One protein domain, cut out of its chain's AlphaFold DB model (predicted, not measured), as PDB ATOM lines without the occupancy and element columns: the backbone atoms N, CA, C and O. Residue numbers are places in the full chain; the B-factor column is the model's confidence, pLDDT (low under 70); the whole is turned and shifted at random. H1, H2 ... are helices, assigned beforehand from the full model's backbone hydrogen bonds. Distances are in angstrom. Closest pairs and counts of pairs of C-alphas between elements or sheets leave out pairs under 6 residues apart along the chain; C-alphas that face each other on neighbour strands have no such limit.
ATOM      1  N   ASP A   4     -42.762  51.259 -43.180       86.88
ATOM      2  CA  ASP A   4     -41.558  50.648 -42.606       86.88
ATOM      3  C   ASP A   4     -41.318  51.095 -41.162       86.88
ATOM      4  O   ASP A   4     -41.073  50.276 -40.282       86.88
ATOM      5  N   GLN A   5     -41.491  52.387 -40.876       91.00
ATOM      6  CA  GLN A   5     -41.402  52.929 -39.520       91.00
ATOM      7  C   GLN A   5     -42.404  52.257 -38.577       91.00
ATOM      8  O   GLN A   5     -42.072  52.001 -37.420       91.00
ATOM      9  N   ARG A   6     -43.623  51.954 -39.046       88.31
ATOM     10  CA  ARG A   6     -44.637  51.252 -38.236       88.31
ATOM     11  C   ARG A   6     -44.216  49.824 -37.942       88.31
ATOM     12  O   ARG A   6     -44.302  49.401 -36.792       88.31
ATOM     13  N   ILE A   7     -43.716  49.122 -38.953       89.12
ATOM     14  CA  ILE A   7     -43.219  47.753 -38.805       89.12
ATOM     15  C   ILE A   7     -42.050  47.716 -37.817       89.12
ATOM     16  O   ILE A   7     -42.070  46.915 -36.885       89.12
ATOM     17  N   PHE A   8     -41.066  48.609 -37.952       91.44
ATOM     18  CA  PHE A   8     -39.920  48.667 -37.038       91.44
ATOM     19  C   PHE A   8     -40.316  49.038 -35.608       91.44
ATOM     20  O   PHE A   8     -39.771  48.485 -34.654       91.44
ATOM     21  N   TYR A   9     -41.296  49.924 -35.439       93.50
ATOM     22  CA  TYR A   9     -41.795  50.283 -34.117       93.50
ATOM     23  C   TYR A   9     -42.421  49.082 -33.390       93.50
ATOM     24  O   TYR A   9     -42.056  48.784 -32.252       93.50
ATOM     25  N   VAL A  10     -43.312  48.341 -34.056       93.44
ATOM     26  CA  VAL A  10     -43.930  47.137 -33.474       93.44
ATOM     27  C   VAL A  10     -42.905  46.017 -33.285       93.44
ATOM     28  O   VAL A  10     -42.953  45.308 -32.281       93.44
ATOM     29  N   ASN A  11     -41.932  45.902 -34.191       93.50
ATOM     30  CA  ASN A  11     -40.827  44.955 -34.075       93.50
ATOM     31  C   ASN A  11     -40.030  45.162 -32.780       93.50
ATOM     32  O   ASN A  11     -39.775  44.196 -32.058       93.50
ATOM     33  N   GLY A  12     -39.684  46.413 -32.464       95.25
ATOM     34  CA  GLY A  12     -38.972  46.745 -31.231       95.25
ATOM     35  C   GLY A  12     -39.760  46.335 -29.987       95.25
ATOM     36  O   GLY A  12     -39.197  45.769 -29.051       95.25
ATOM     37  N   ILE A  13     -41.081  46.532 -30.006       95.88
ATOM     38  CA  ILE A  13     -41.969  46.121 -28.914       95.88
ATOM     39  C   ILE A  13     -41.992  44.594 -28.774       95.88
ATOM     40  O   ILE A  13     -41.772  44.087 -27.676       95.88
ATOM     41  N   ALA A  14     -42.226  43.857 -29.864       95.00
ATOM     42  CA  ALA A  14     -42.259  42.394 -29.844       95.00
ATOM     43  C   ALA A  14     -40.929  41.804 -29.346       95.00
ATOM     44  O   ALA A  14     -40.924  40.913 -28.497       95.00
ATOM     45  N   SER A  15     -39.805  42.363 -29.803       95.38
ATOM     46  CA  SER A  15     -38.458  41.969 -29.377       95.38
ATOM     47  C   SER A  15     -38.229  42.242 -27.885       95.38
ATOM     48  O   SER A  15     -37.713  41.384 -27.169       95.38
ATOM     49  N   GLY A  16     -38.671  43.402 -27.386       96.75
ATOM     50  CA  GLY A  16     -38.607  43.737 -25.962       96.75
ATOM     51  C   GLY A  16     -39.455  42.804 -25.091       96.75
ATOM     52  O   GLY A  16     -38.992  42.347 -24.048       96.75
ATOM     53  N   LEU A  17     -40.667  42.462 -25.540       96.25
ATOM     54  CA  LEU A  17     -41.543  41.505 -24.855       96.25
ATOM     55  C   LEU A  17     -40.935  40.099 -24.817       96.25
ATOM     56  O   LEU A  17     -40.956  39.453 -23.770       96.25
ATOM     57  N   ALA A  18     -40.362  39.639 -25.931       96.31
ATOM     58  CA  ALA A  18     -39.688  38.349 -26.011       96.31
ATOM     59  C   ALA A  18     -38.511  38.280 -25.022       96.31
ATOM     60  O   ALA A  18     -38.398  37.324 -24.253       96.31
ATOM     61  N   TYR A  19     -37.681  39.325 -24.983       97.00
ATOM     62  CA  TYR A  19     -36.556  39.408 -24.054       97.00
ATOM     63  C   TYR A  19     -37.006  39.448 -22.587       97.00
ATOM     64  O   TYR A  19     -36.488  38.700 -21.757       97.00
ATOM     65  N   ALA A  20     -38.012  40.265 -22.266       96.19
ATOM     66  CA  ALA A  20     -38.580  40.330 -20.923       96.19
ATOM     67  C   ALA A  20     -39.131  38.967 -20.469       96.19
ATOM     68  O   ALA A  20     -38.952  38.579 -19.314       96.19
ATOM     69  N   ARG A  21     -39.754  38.209 -21.383       95.75
ATOM     70  CA  ARG A  21     -40.242  36.857 -21.099       95.75
ATOM     71  C   ARG A  21     -39.099  35.889 -20.807       95.75
ATOM     72  O   ARG A  21     -39.174  35.161 -19.826       95.75
ATOM     73  N   TRP A  22     -38.025  35.921 -21.594       96.62
ATOM     74  CA  TRP A  22     -36.842  35.104 -21.319       96.62
ATOM     75  C   TRP A  22     -36.225  35.413 -19.950       96.62
ATOM     76  O   TRP A  22     -35.887  34.494 -19.213       96.62
ATOM     77  N   LEU A  23     -36.125  36.689 -19.561       97.25
ATOM     78  CA  LEU A  23     -35.596  37.053 -18.242       97.25
ATOM     79  C   LEU A  23     -36.401  36.448 -17.083       97.25
ATOM     80  O   LEU A  23     -35.809  36.136 -16.047       97.25
ATOM     81  N   LYS A  24     -37.718  36.291 -17.263       95.75
ATOM     82  CA  LYS A  24     -38.630  35.669 -16.297       95.75
ATOM     83  C   LYS A  24     -38.529  34.141 -16.298       95.75
ATOM     84  O   LYS A  24     -38.533  33.544 -15.227       95.75
ATOM     85  N   ASP A  25     -38.441  33.535 -17.478       95.44
ATOM     86  CA  ASP A  25     -38.549  32.083 -17.660       95.44
ATOM     87  C   ASP A  25     -37.193  31.357 -17.639       95.44
ATOM     88  O   ASP A  25     -37.152  30.127 -17.587       95.44
ATOM     89  N   LYS A  26     -36.069  32.091 -17.678       90.38
ATOM     90  CA  LYS A  26     -34.726  31.505 -17.791       90.38
ATOM     91  C   LYS A  26     -34.492  30.366 -16.773       90.38
ATOM     92  O   LYS A  26     -34.809  30.522 -15.593       90.38
ATOM     93  N   PRO A  27     -33.881  29.242 -17.201       94.56
ATOM     94  CA  PRO A  27     -33.235  29.046 -18.502       94.56
ATOM     95  C   PRO A  27     -34.191  28.693 -19.653       94.56
ATOM     96  O   PRO A  27     -33.721  28.580 -20.785       94.56
ATOM     97  N   ASP A  28     -35.495  28.539 -19.405       96.12
ATOM     98  CA  ASP A  28     -36.458  28.211 -20.455       96.12
ATOM     99  C   ASP A  28     -36.607  29.369 -21.460       96.12
ATOM    100  O   ASP A  28     -36.741  30.542 -21.107       96.12
ATOM    101  N   GLN A  29     -36.550  29.026 -22.746       96.25
ATOM    102  CA  GLN A  29     -36.683  29.955 -23.867       96.25
ATOM    103  C   GLN A  29     -38.009  29.786 -24.613       96.25
ATOM    104  O   GLN A  29     -38.279  30.562 -25.530       96.25
ATOM    105  N   SER A  30     -38.835  28.803 -24.241       96.44
ATOM    106  CA  SER A  30     -40.076  28.454 -24.937       96.44
ATOM    107  C   SER A  30     -41.002  29.667 -25.118       96.44
ATOM    108  O   SER A  30     -41.457  29.942 -26.231       96.44
ATOM    109  N   GLY A  31     -41.189  30.474 -24.066       95.06
ATOM    110  CA  GLY A  31     -42.010  31.687 -24.103       95.06
ATOM    111  C   GLY A  31     -41.460  32.772 -25.035       95.06
ATOM    112  O   GLY A  31     -42.201  33.341 -25.838       95.06
ATOM    113  N   MET A  32     -40.149  33.031 -24.989       96.06
ATOM    114  CA  MET A  32     -39.484  33.973 -25.902       96.06
ATOM    115  C   MET A  32     -39.605  33.512 -27.358       96.06
ATOM    116  O   MET A  32     -39.929  34.303 -28.245       96.06
ATOM    117  N   GLN A  33     -39.355  32.225 -27.607       95.81
ATOM    118  CA  GLN A  33     -39.445  31.634 -28.937       95.81
ATOM    119  C   GLN A  33     -40.876  31.684 -29.477       95.81
ATOM    120  O   GLN A  33     -41.050  31.957 -30.663       95.81
ATOM    121  N   CYS A  34     -41.891  31.506 -28.624       95.44
ATOM    122  CA  CYS A  34     -43.285  31.682 -29.016       95.44
ATOM    123  C   CYS A  34     -43.554  33.106 -29.513       95.44
ATOM    124  O   CYS A  34     -44.067  33.265 -30.617       95.44
ATOM    125  N   ILE A  35     -43.157  34.138 -28.757       94.81
ATOM    126  CA  ILE A  35     -43.386  35.543 -29.143       94.81
ATOM    127  C   ILE A  35     -42.668  35.864 -30.459       94.81
ATOM    128  O   ILE A  35     -43.261  36.450 -31.366       94.81
ATOM    129  N   ASN A  36     -41.414  35.426 -30.601       93.88
ATOM    130  CA  ASN A  36     -40.658  35.604 -31.839       93.88
ATOM    131  C   ASN A  36     -41.330  34.891 -33.017       93.88
ATOM    132  O   ASN A  36     -41.479  35.476 -34.086       93.88
ATOM    133  N   LYS A  37     -41.779  33.648 -32.836       93.38
ATOM    134  CA  LYS A  37     -42.485  32.894 -33.875       93.38
ATOM    135  C   LYS A  37     -43.798  33.570 -34.263       93.38
ATOM    136  O   LYS A  37     -44.034  33.797 -35.446       93.38
ATOM    137  N   TRP A  38     -44.606  33.949 -33.277       91.62
ATOM    138  CA  TRP A  38     -45.863  34.663 -33.474       91.62
ATOM    139  C   TRP A  38     -45.675  35.968 -34.255       91.62
ATOM    140  O   TRP A  38     -46.480  36.267 -35.137       91.62
ATOM    141  N   TYR A  39     -44.610  36.724 -33.992       91.62
ATOM    142  CA  TYR A  39     -44.366  37.981 -34.692       91.62
ATOM    143  C   TYR A  39     -43.712  37.793 -36.072       91.62
ATOM    144  O   TYR A  39     -44.211  38.313 -37.067       91.62
ATOM    145  N   TYR A  40     -42.613  37.036 -36.152       86.00
ATOM    146  CA  TYR A  40     -41.770  36.954 -37.352       86.00
ATOM    147  C   TYR A  40     -42.197  35.881 -38.356       86.00
ATOM    148  O   TYR A  40     -42.025  36.074 -39.556       86.00
ATOM    149  N   GLN A  41     -42.724  34.741 -37.900       80.00
ATOM    150  CA  GLN A  41     -43.026  33.608 -38.789       80.00
ATOM    151  C   GLN A  41     -44.462  33.623 -39.318       80.00
ATOM    152  O   GLN A  41     -44.792  32.873 -40.232       80.00
ATOM    153  N   SER A  42     -45.311  34.487 -38.774       68.19
ATOM    154  CA  SER A  42     -46.736  34.534 -39.109       68.19
ATOM    155  C   SER A  42     -47.067  35.408 -40.327       68.19
ATOM    156  O   SER A  42     -48.224  35.499 -40.734       68.19
ATOM    157  N   GLY A  43     -46.061  36.061 -40.920       71.25
ATOM    158  CA  GLY A  43     -46.189  36.794 -42.179       71.25
ATOM    159  C   GLY A  43     -47.202  37.948 -42.154       71.25
ATOM    160  O   GLY A  43     -47.498  38.543 -41.115       71.25
ATOM    161  N   ALA A  44     -47.737  38.275 -43.335       76.12
ATOM    162  CA  ALA A  44     -48.633  39.415 -43.546       76.12
ATOM    163  C   ALA A  44     -49.939  39.347 -42.730       76.12
ATOM    164  O   ALA A  44     -50.535  40.385 -42.437       76.12
ATOM    165  N   ASP A  45     -50.387  38.153 -42.340       82.06
ATOM    166  CA  ASP A  45     -51.658  37.980 -41.635       82.06
ATOM    167  C   ASP A  45     -51.573  38.363 -40.154       82.06
ATOM    168  O   ASP A  45     -52.525  38.938 -39.621       82.06
ATOM    169  N   THR A  46     -50.426  38.157 -39.497       83.38
ATOM    170  CA  THR A  46     -50.208  38.724 -38.155       83.38
ATOM    171  C   THR A  46     -50.183  40.238 -38.202       83.38
ATOM    172  O   THR A  46     -50.803  40.874 -37.353       83.38
ATOM    173  N   TRP A  47     -49.543  40.827 -39.214       86.94
ATOM    174  CA  TRP A  47     -49.527  42.279 -39.350       86.94
ATOM    175  C   TRP A  47     -50.941  42.851 -39.489       86.94
ATOM    176  O   TRP A  47     -51.300  43.756 -38.740       86.94
ATOM    177  N   LYS A  48     -51.783  42.256 -40.346       89.06
ATOM    178  CA  LYS A  48     -53.198  42.644 -40.488       89.06
ATOM    179  C   LYS A  48     -53.973  42.544 -39.172       89.06
ATOM    180  O   LYS A  48     -54.768  43.426 -38.864       89.06
ATOM    181  N   ARG A  49     -53.757  41.481 -38.387       88.81
ATOM    182  CA  ARG A  49     -54.414  41.305 -37.078       88.81
ATOM    183  C   ARG A  49     -53.982  42.372 -36.082       88.81
ATOM    184  O   ARG A  49     -54.825  42.928 -35.385       88.81
ATOM    185  N   ILE A  50     -52.683  42.656 -36.029       90.75
ATOM    186  CA  ILE A  50     -52.116  43.686 -35.161       90.75
ATOM    187  C   ILE A  50     -52.702  45.054 -35.526       90.75
ATOM    188  O   ILE A  50     -53.203  45.747 -34.642       90.75
ATOM    189  N   THR A  51     -52.703  45.429 -36.808       91.38
ATOM    190  CA  THR A  51     -53.226  46.731 -37.245       91.38
ATOM    191  C   THR A  51     -54.727  46.851 -37.017       91.38
ATOM    192  O   THR A  51     -55.160  47.848 -36.450       91.38
ATOM    193  N   ALA A  52     -55.511  45.821 -37.350       93.38
ATOM    194  CA  ALA A  52     -56.954  45.823 -37.103       93.38
ATOM    195  C   ALA A  52     -57.275  45.962 -35.604       93.38
ATOM    196  O   ALA A  52     -58.185  46.688 -35.217       93.38
ATOM    197  N   PHE A  53     -56.501  45.307 -34.732       93.81
ATOM    198  CA  PHE A  53     -56.687  45.435 -33.289       93.81
ATOM    199  C   PHE A  53     -56.351  46.843 -32.776       93.81
ATOM    200  O   PHE A  53     -57.045  47.344 -31.893       93.81
ATOM    201  N   MET A  54     -55.330  47.494 -33.340       93.25
ATOM    202  CA  MET A  54     -54.988  48.886 -33.020       93.25
ATOM    203  C   MET A  54     -56.060  49.873 -33.477       93.25
ATOM    204  O   MET A  54     -56.406  50.778 -32.726       93.25
ATOM    205  N   GLU A  55     -56.613  49.681 -34.674       93.25
ATOM    206  CA  GLU A  55     -57.679  50.530 -35.223       93.25
ATOM    207  C   GLU A  55     -58.954  50.494 -34.370       93.25
ATOM    208  O   GLU A  55     -59.670  51.488 -34.288       93.25
ATOM    209  N   LEU A  56     -59.204  49.381 -33.675       95.75
ATOM    210  CA  LEU A  56     -60.319  49.240 -32.736       95.75
ATOM    211  C   LEU A  56     -60.056  49.867 -31.353       95.75
ATOM    212  O   LEU A  56     -61.003  50.059 -30.596       95.75
ATOM    213  N   HIS A  57     -58.802  50.181 -31.008       96.25
ATOM    214  CA  HIS A  57     -58.393  50.629 -29.668       96.25
ATOM    215  C   HIS A  57     -57.472  51.855 -29.734       96.25
ATOM    216  O   HIS A  57     -56.381  51.874 -29.159       96.25
ATOM    217  N   LEU A  58     -57.914  52.892 -30.448       93.44
ATOM    218  CA  LEU A  58     -57.138  54.120 -30.673       93.44
ATOM    219  C   LEU A  58     -56.796  54.881 -29.380       93.44
ATOM    220  O   LEU A  58     -55.861  55.678 -29.365       93.44
ATOM    221  N   ASP A  59     -57.535  54.640 -28.297       96.12
ATOM    222  CA  ASP A  59     -57.337  55.253 -26.982       96.12
ATOM    223  C   ASP A  59     -56.271  54.540 -26.127       96.12
ATOM    224  O   ASP A  59     -55.986  54.974 -25.007       96.12
ATOM    225  N   LYS A  60     -55.685  53.436 -26.616       96.56
ATOM    226  CA  LYS A  60     -54.720  52.626 -25.863       96.56
ATOM    227  C   LYS A  60     -53.295  52.746 -26.410       96.56
ATOM    228  O   LYS A  60     -53.088  52.813 -27.621       96.56
ATOM    229  N   PRO A  61     -52.269  52.681 -25.538       95.69
ATOM    230  CA  PRO A  61     -50.884  52.633 -25.984       95.69
ATOM    231  C   PRO A  61     -50.596  51.373 -26.806       95.69
ATOM    232  O   PRO A  61     -50.851  50.252 -26.360       95.69
ATOM    233  N   VAL A  62     -49.961  51.550 -27.965       94.25
ATOM    234  CA  VAL A  62     -49.546  50.452 -28.851       94.25
ATOM    235  C   VAL A  62     -48.765  49.340 -28.124       94.25
ATOM    236  O   VAL A  62     -49.113  48.174 -28.322       94.25
ATOM    237  N   PRO A  63     -47.786  49.625 -27.237       94.75
ATOM    238  CA  PRO A  63     -47.083  48.567 -26.510       94.75
ATOM    239  C   PRO A  63     -48.001  47.670 -25.671       94.75
ATOM    240  O   PRO A  63     -47.796  46.458 -25.625       94.75
ATOM    241  N   ALA A  64     -49.039  48.241 -25.053       96.06
ATOM    242  CA  ALA A  64     -50.004  47.482 -24.262       96.06
ATOM    243  C   ALA A  64     -50.867  46.575 -25.153       96.06
ATOM    244  O   ALA A  64     -51.108  45.420 -24.810       96.06
ATOM    245  N   LEU A  65     -51.280  47.066 -26.323       96.00
ATOM    246  CA  LEU A  65     -52.057  46.281 -27.284       96.00
ATOM    247  C   LEU A  65     -51.255  45.094 -27.833       96.00
ATOM    248  O   LEU A  65     -51.757  43.972 -27.868       96.00
ATOM    249  N   VAL A  66     -49.991  45.317 -28.202       94.25
ATOM    250  CA  VAL A  66     -49.091  44.247 -28.660       94.25
ATOM    251  C   VAL A  66     -48.842  43.235 -27.540       94.25
ATOM    252  O   VAL A  66     -48.859  42.033 -27.800       94.25
ATOM    253  N   HIS A  67     -48.687  43.692 -26.293       94.62
ATOM    254  CA  HIS A  67     -48.586  42.808 -25.134       94.62
ATOM    255  C   HIS A  67     -49.826  41.922 -24.967       94.62
ATOM    256  O   HIS A  67     -49.681  40.720 -24.770       94.62
ATOM    257  N   VAL A  68     -51.038  42.476 -25.084       95.25
ATOM    258  CA  VAL A  68     -52.288  41.701 -24.983       95.25
ATOM    259  C   VAL A  68     -52.373  40.632 -26.075       95.25
ATOM    260  O   VAL A  68     -52.739  39.494 -25.787       95.25
ATOM    261  N   LEU A  69     -52.008  40.967 -27.315       93.81
ATOM    262  CA  LEU A  69     -52.000  40.002 -28.416       93.81
ATOM    263  C   LEU A  69     -50.957  38.897 -28.199       93.81
ATOM    264  O   LEU A  69     -51.290  37.719 -28.312       93.81
ATOM    265  N   ALA A  70     -49.732  39.261 -27.817       92.75
ATOM    266  CA  ALA A  70     -48.683  38.300 -27.483       92.75
ATOM    267  C   ALA A  70     -49.101  37.397 -26.312       92.75
ATOM    268  O   ALA A  70     -48.893  36.187 -26.348       92.75
ATOM    269  N   LYS A  71     -49.759  37.968 -25.297       93.12
ATOM    270  CA  LYS A  71     -50.304  37.239 -24.152       93.12
ATOM    271  C   LYS A  71     -51.359  36.229 -24.560       93.12
ATOM    272  O   LYS A  71     -51.335  35.107 -24.063       93.12
ATOM    273  N   LYS A  72     -52.265  36.620 -25.454       93.06
ATOM    274  CA  LYS A  72     -53.311  35.740 -25.968       93.06
ATOM    275  C   LYS A  72     -52.723  34.522 -26.682       93.06
ATOM    276  O   LYS A  72     -53.209  33.424 -26.448       93.06
ATOM    277  N   GLU A  73     -51.689  34.712 -27.502       91.69
ATOM    278  CA  GLU A  73     -51.118  33.609 -28.290       91.69
ATOM    279  C   GLU A  73     -50.066  32.782 -27.550       91.69
ATOM    280  O   GLU A  73     -49.952  31.583 -27.783       91.69
ATOM    281  N   CYS A  74     -49.308  33.395 -26.640       92.69
ATOM    282  CA  CYS A  74     -48.174  32.754 -25.971       92.69
ATOM    283  C   CYS A  74     -48.350  32.584 -24.454       92.69
ATOM    284  O   CYS A  74     -47.402  32.198 -23.775       92.69
ATOM    285  N   GLY A  75     -49.527  32.888 -23.893       83.12
ATOM    286  CA  GLY A  75     -49.828  32.687 -22.467       83.12
ATOM    287  C   GLY A  75     -49.014  33.577 -21.522       83.12
ATOM    288  O   GLY A  75     -48.600  33.138 -20.447       83.12
TER     289      GLY A  75
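What this domain is: This is residues 4 to 75 of the 76 residues of an uncharacterized protein of Roseibium sp. TrichSKD4 (UniProt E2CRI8). A helical hairpin of H1 and H2 has H4 packed steeply across it, and H3, turned off beyond the end of H2, packs on H4 with residues 50 to 54. The 72 printed residues hold four named helices, H1, H2, H3 and H4 in that order, and no named strand; the class is all helix, with mostly crossed packing. The whole is compact, with a radius of gyration of the C-alphas of 11.9 A, and only just elongated, spanning 36 by 24 by 21 A.

How they stand to each other: Start with H1, residues 4 to 25, and H2, residues 30 to 41: they touch as a hairpin, opposite ways at a shallow tilt of 14 degrees, the closest C-alphas being those of Ala 18 and Met 32, 4.4 A apart. Next comes H3, residues 43 to 55, about perpendicular to H2 at 85 degrees and close but not clearly touching it; the closest C-alphas, of Tyr 39 and Thr 46, are 6.8 A apart. H1 and H3 are only just apart, at 8.4 A. Last, look at H4, residues 62 to 74, the hub, which touches the three others. Residues 10 to 17 of H1 touch it, closest at the C-alphas of Ile 13 and Pro 63, 6.2 A, at a steep tilt of 53 degrees, the same way. Its residues 70 to 74 touch H2, closest at the C-alphas of Cys 34 and Cys 74, 5.9 A; the tilt of 67 degrees is steep, but only just. Residues 50 to 54 of H3 touch H4, closest at the C-alphas of Met 54 and Leu 65, 6.9 A. Every O i to N i+4 pair is within hydrogen-bond range in H1, H2 and H4, and 8 of 9 in H3.

Where its parts are: Find C-alpha 4 at (-41.558, 50.648, -42.606); from there H1 runs 31.2 A to C-alpha 25. H2 measures 15.1 A, H3 19.2 A, and H4 18.0 A, ending at C-alpha 74 at (-48.174, 32.754, -25.971).

The domain as a whole: The C-alphas farthest apart, of Pro 27 and Leu 58, are 36.7 A apart. The printed part has no cut and no long link. Check the B-factor column: residue 42 alone is under 70.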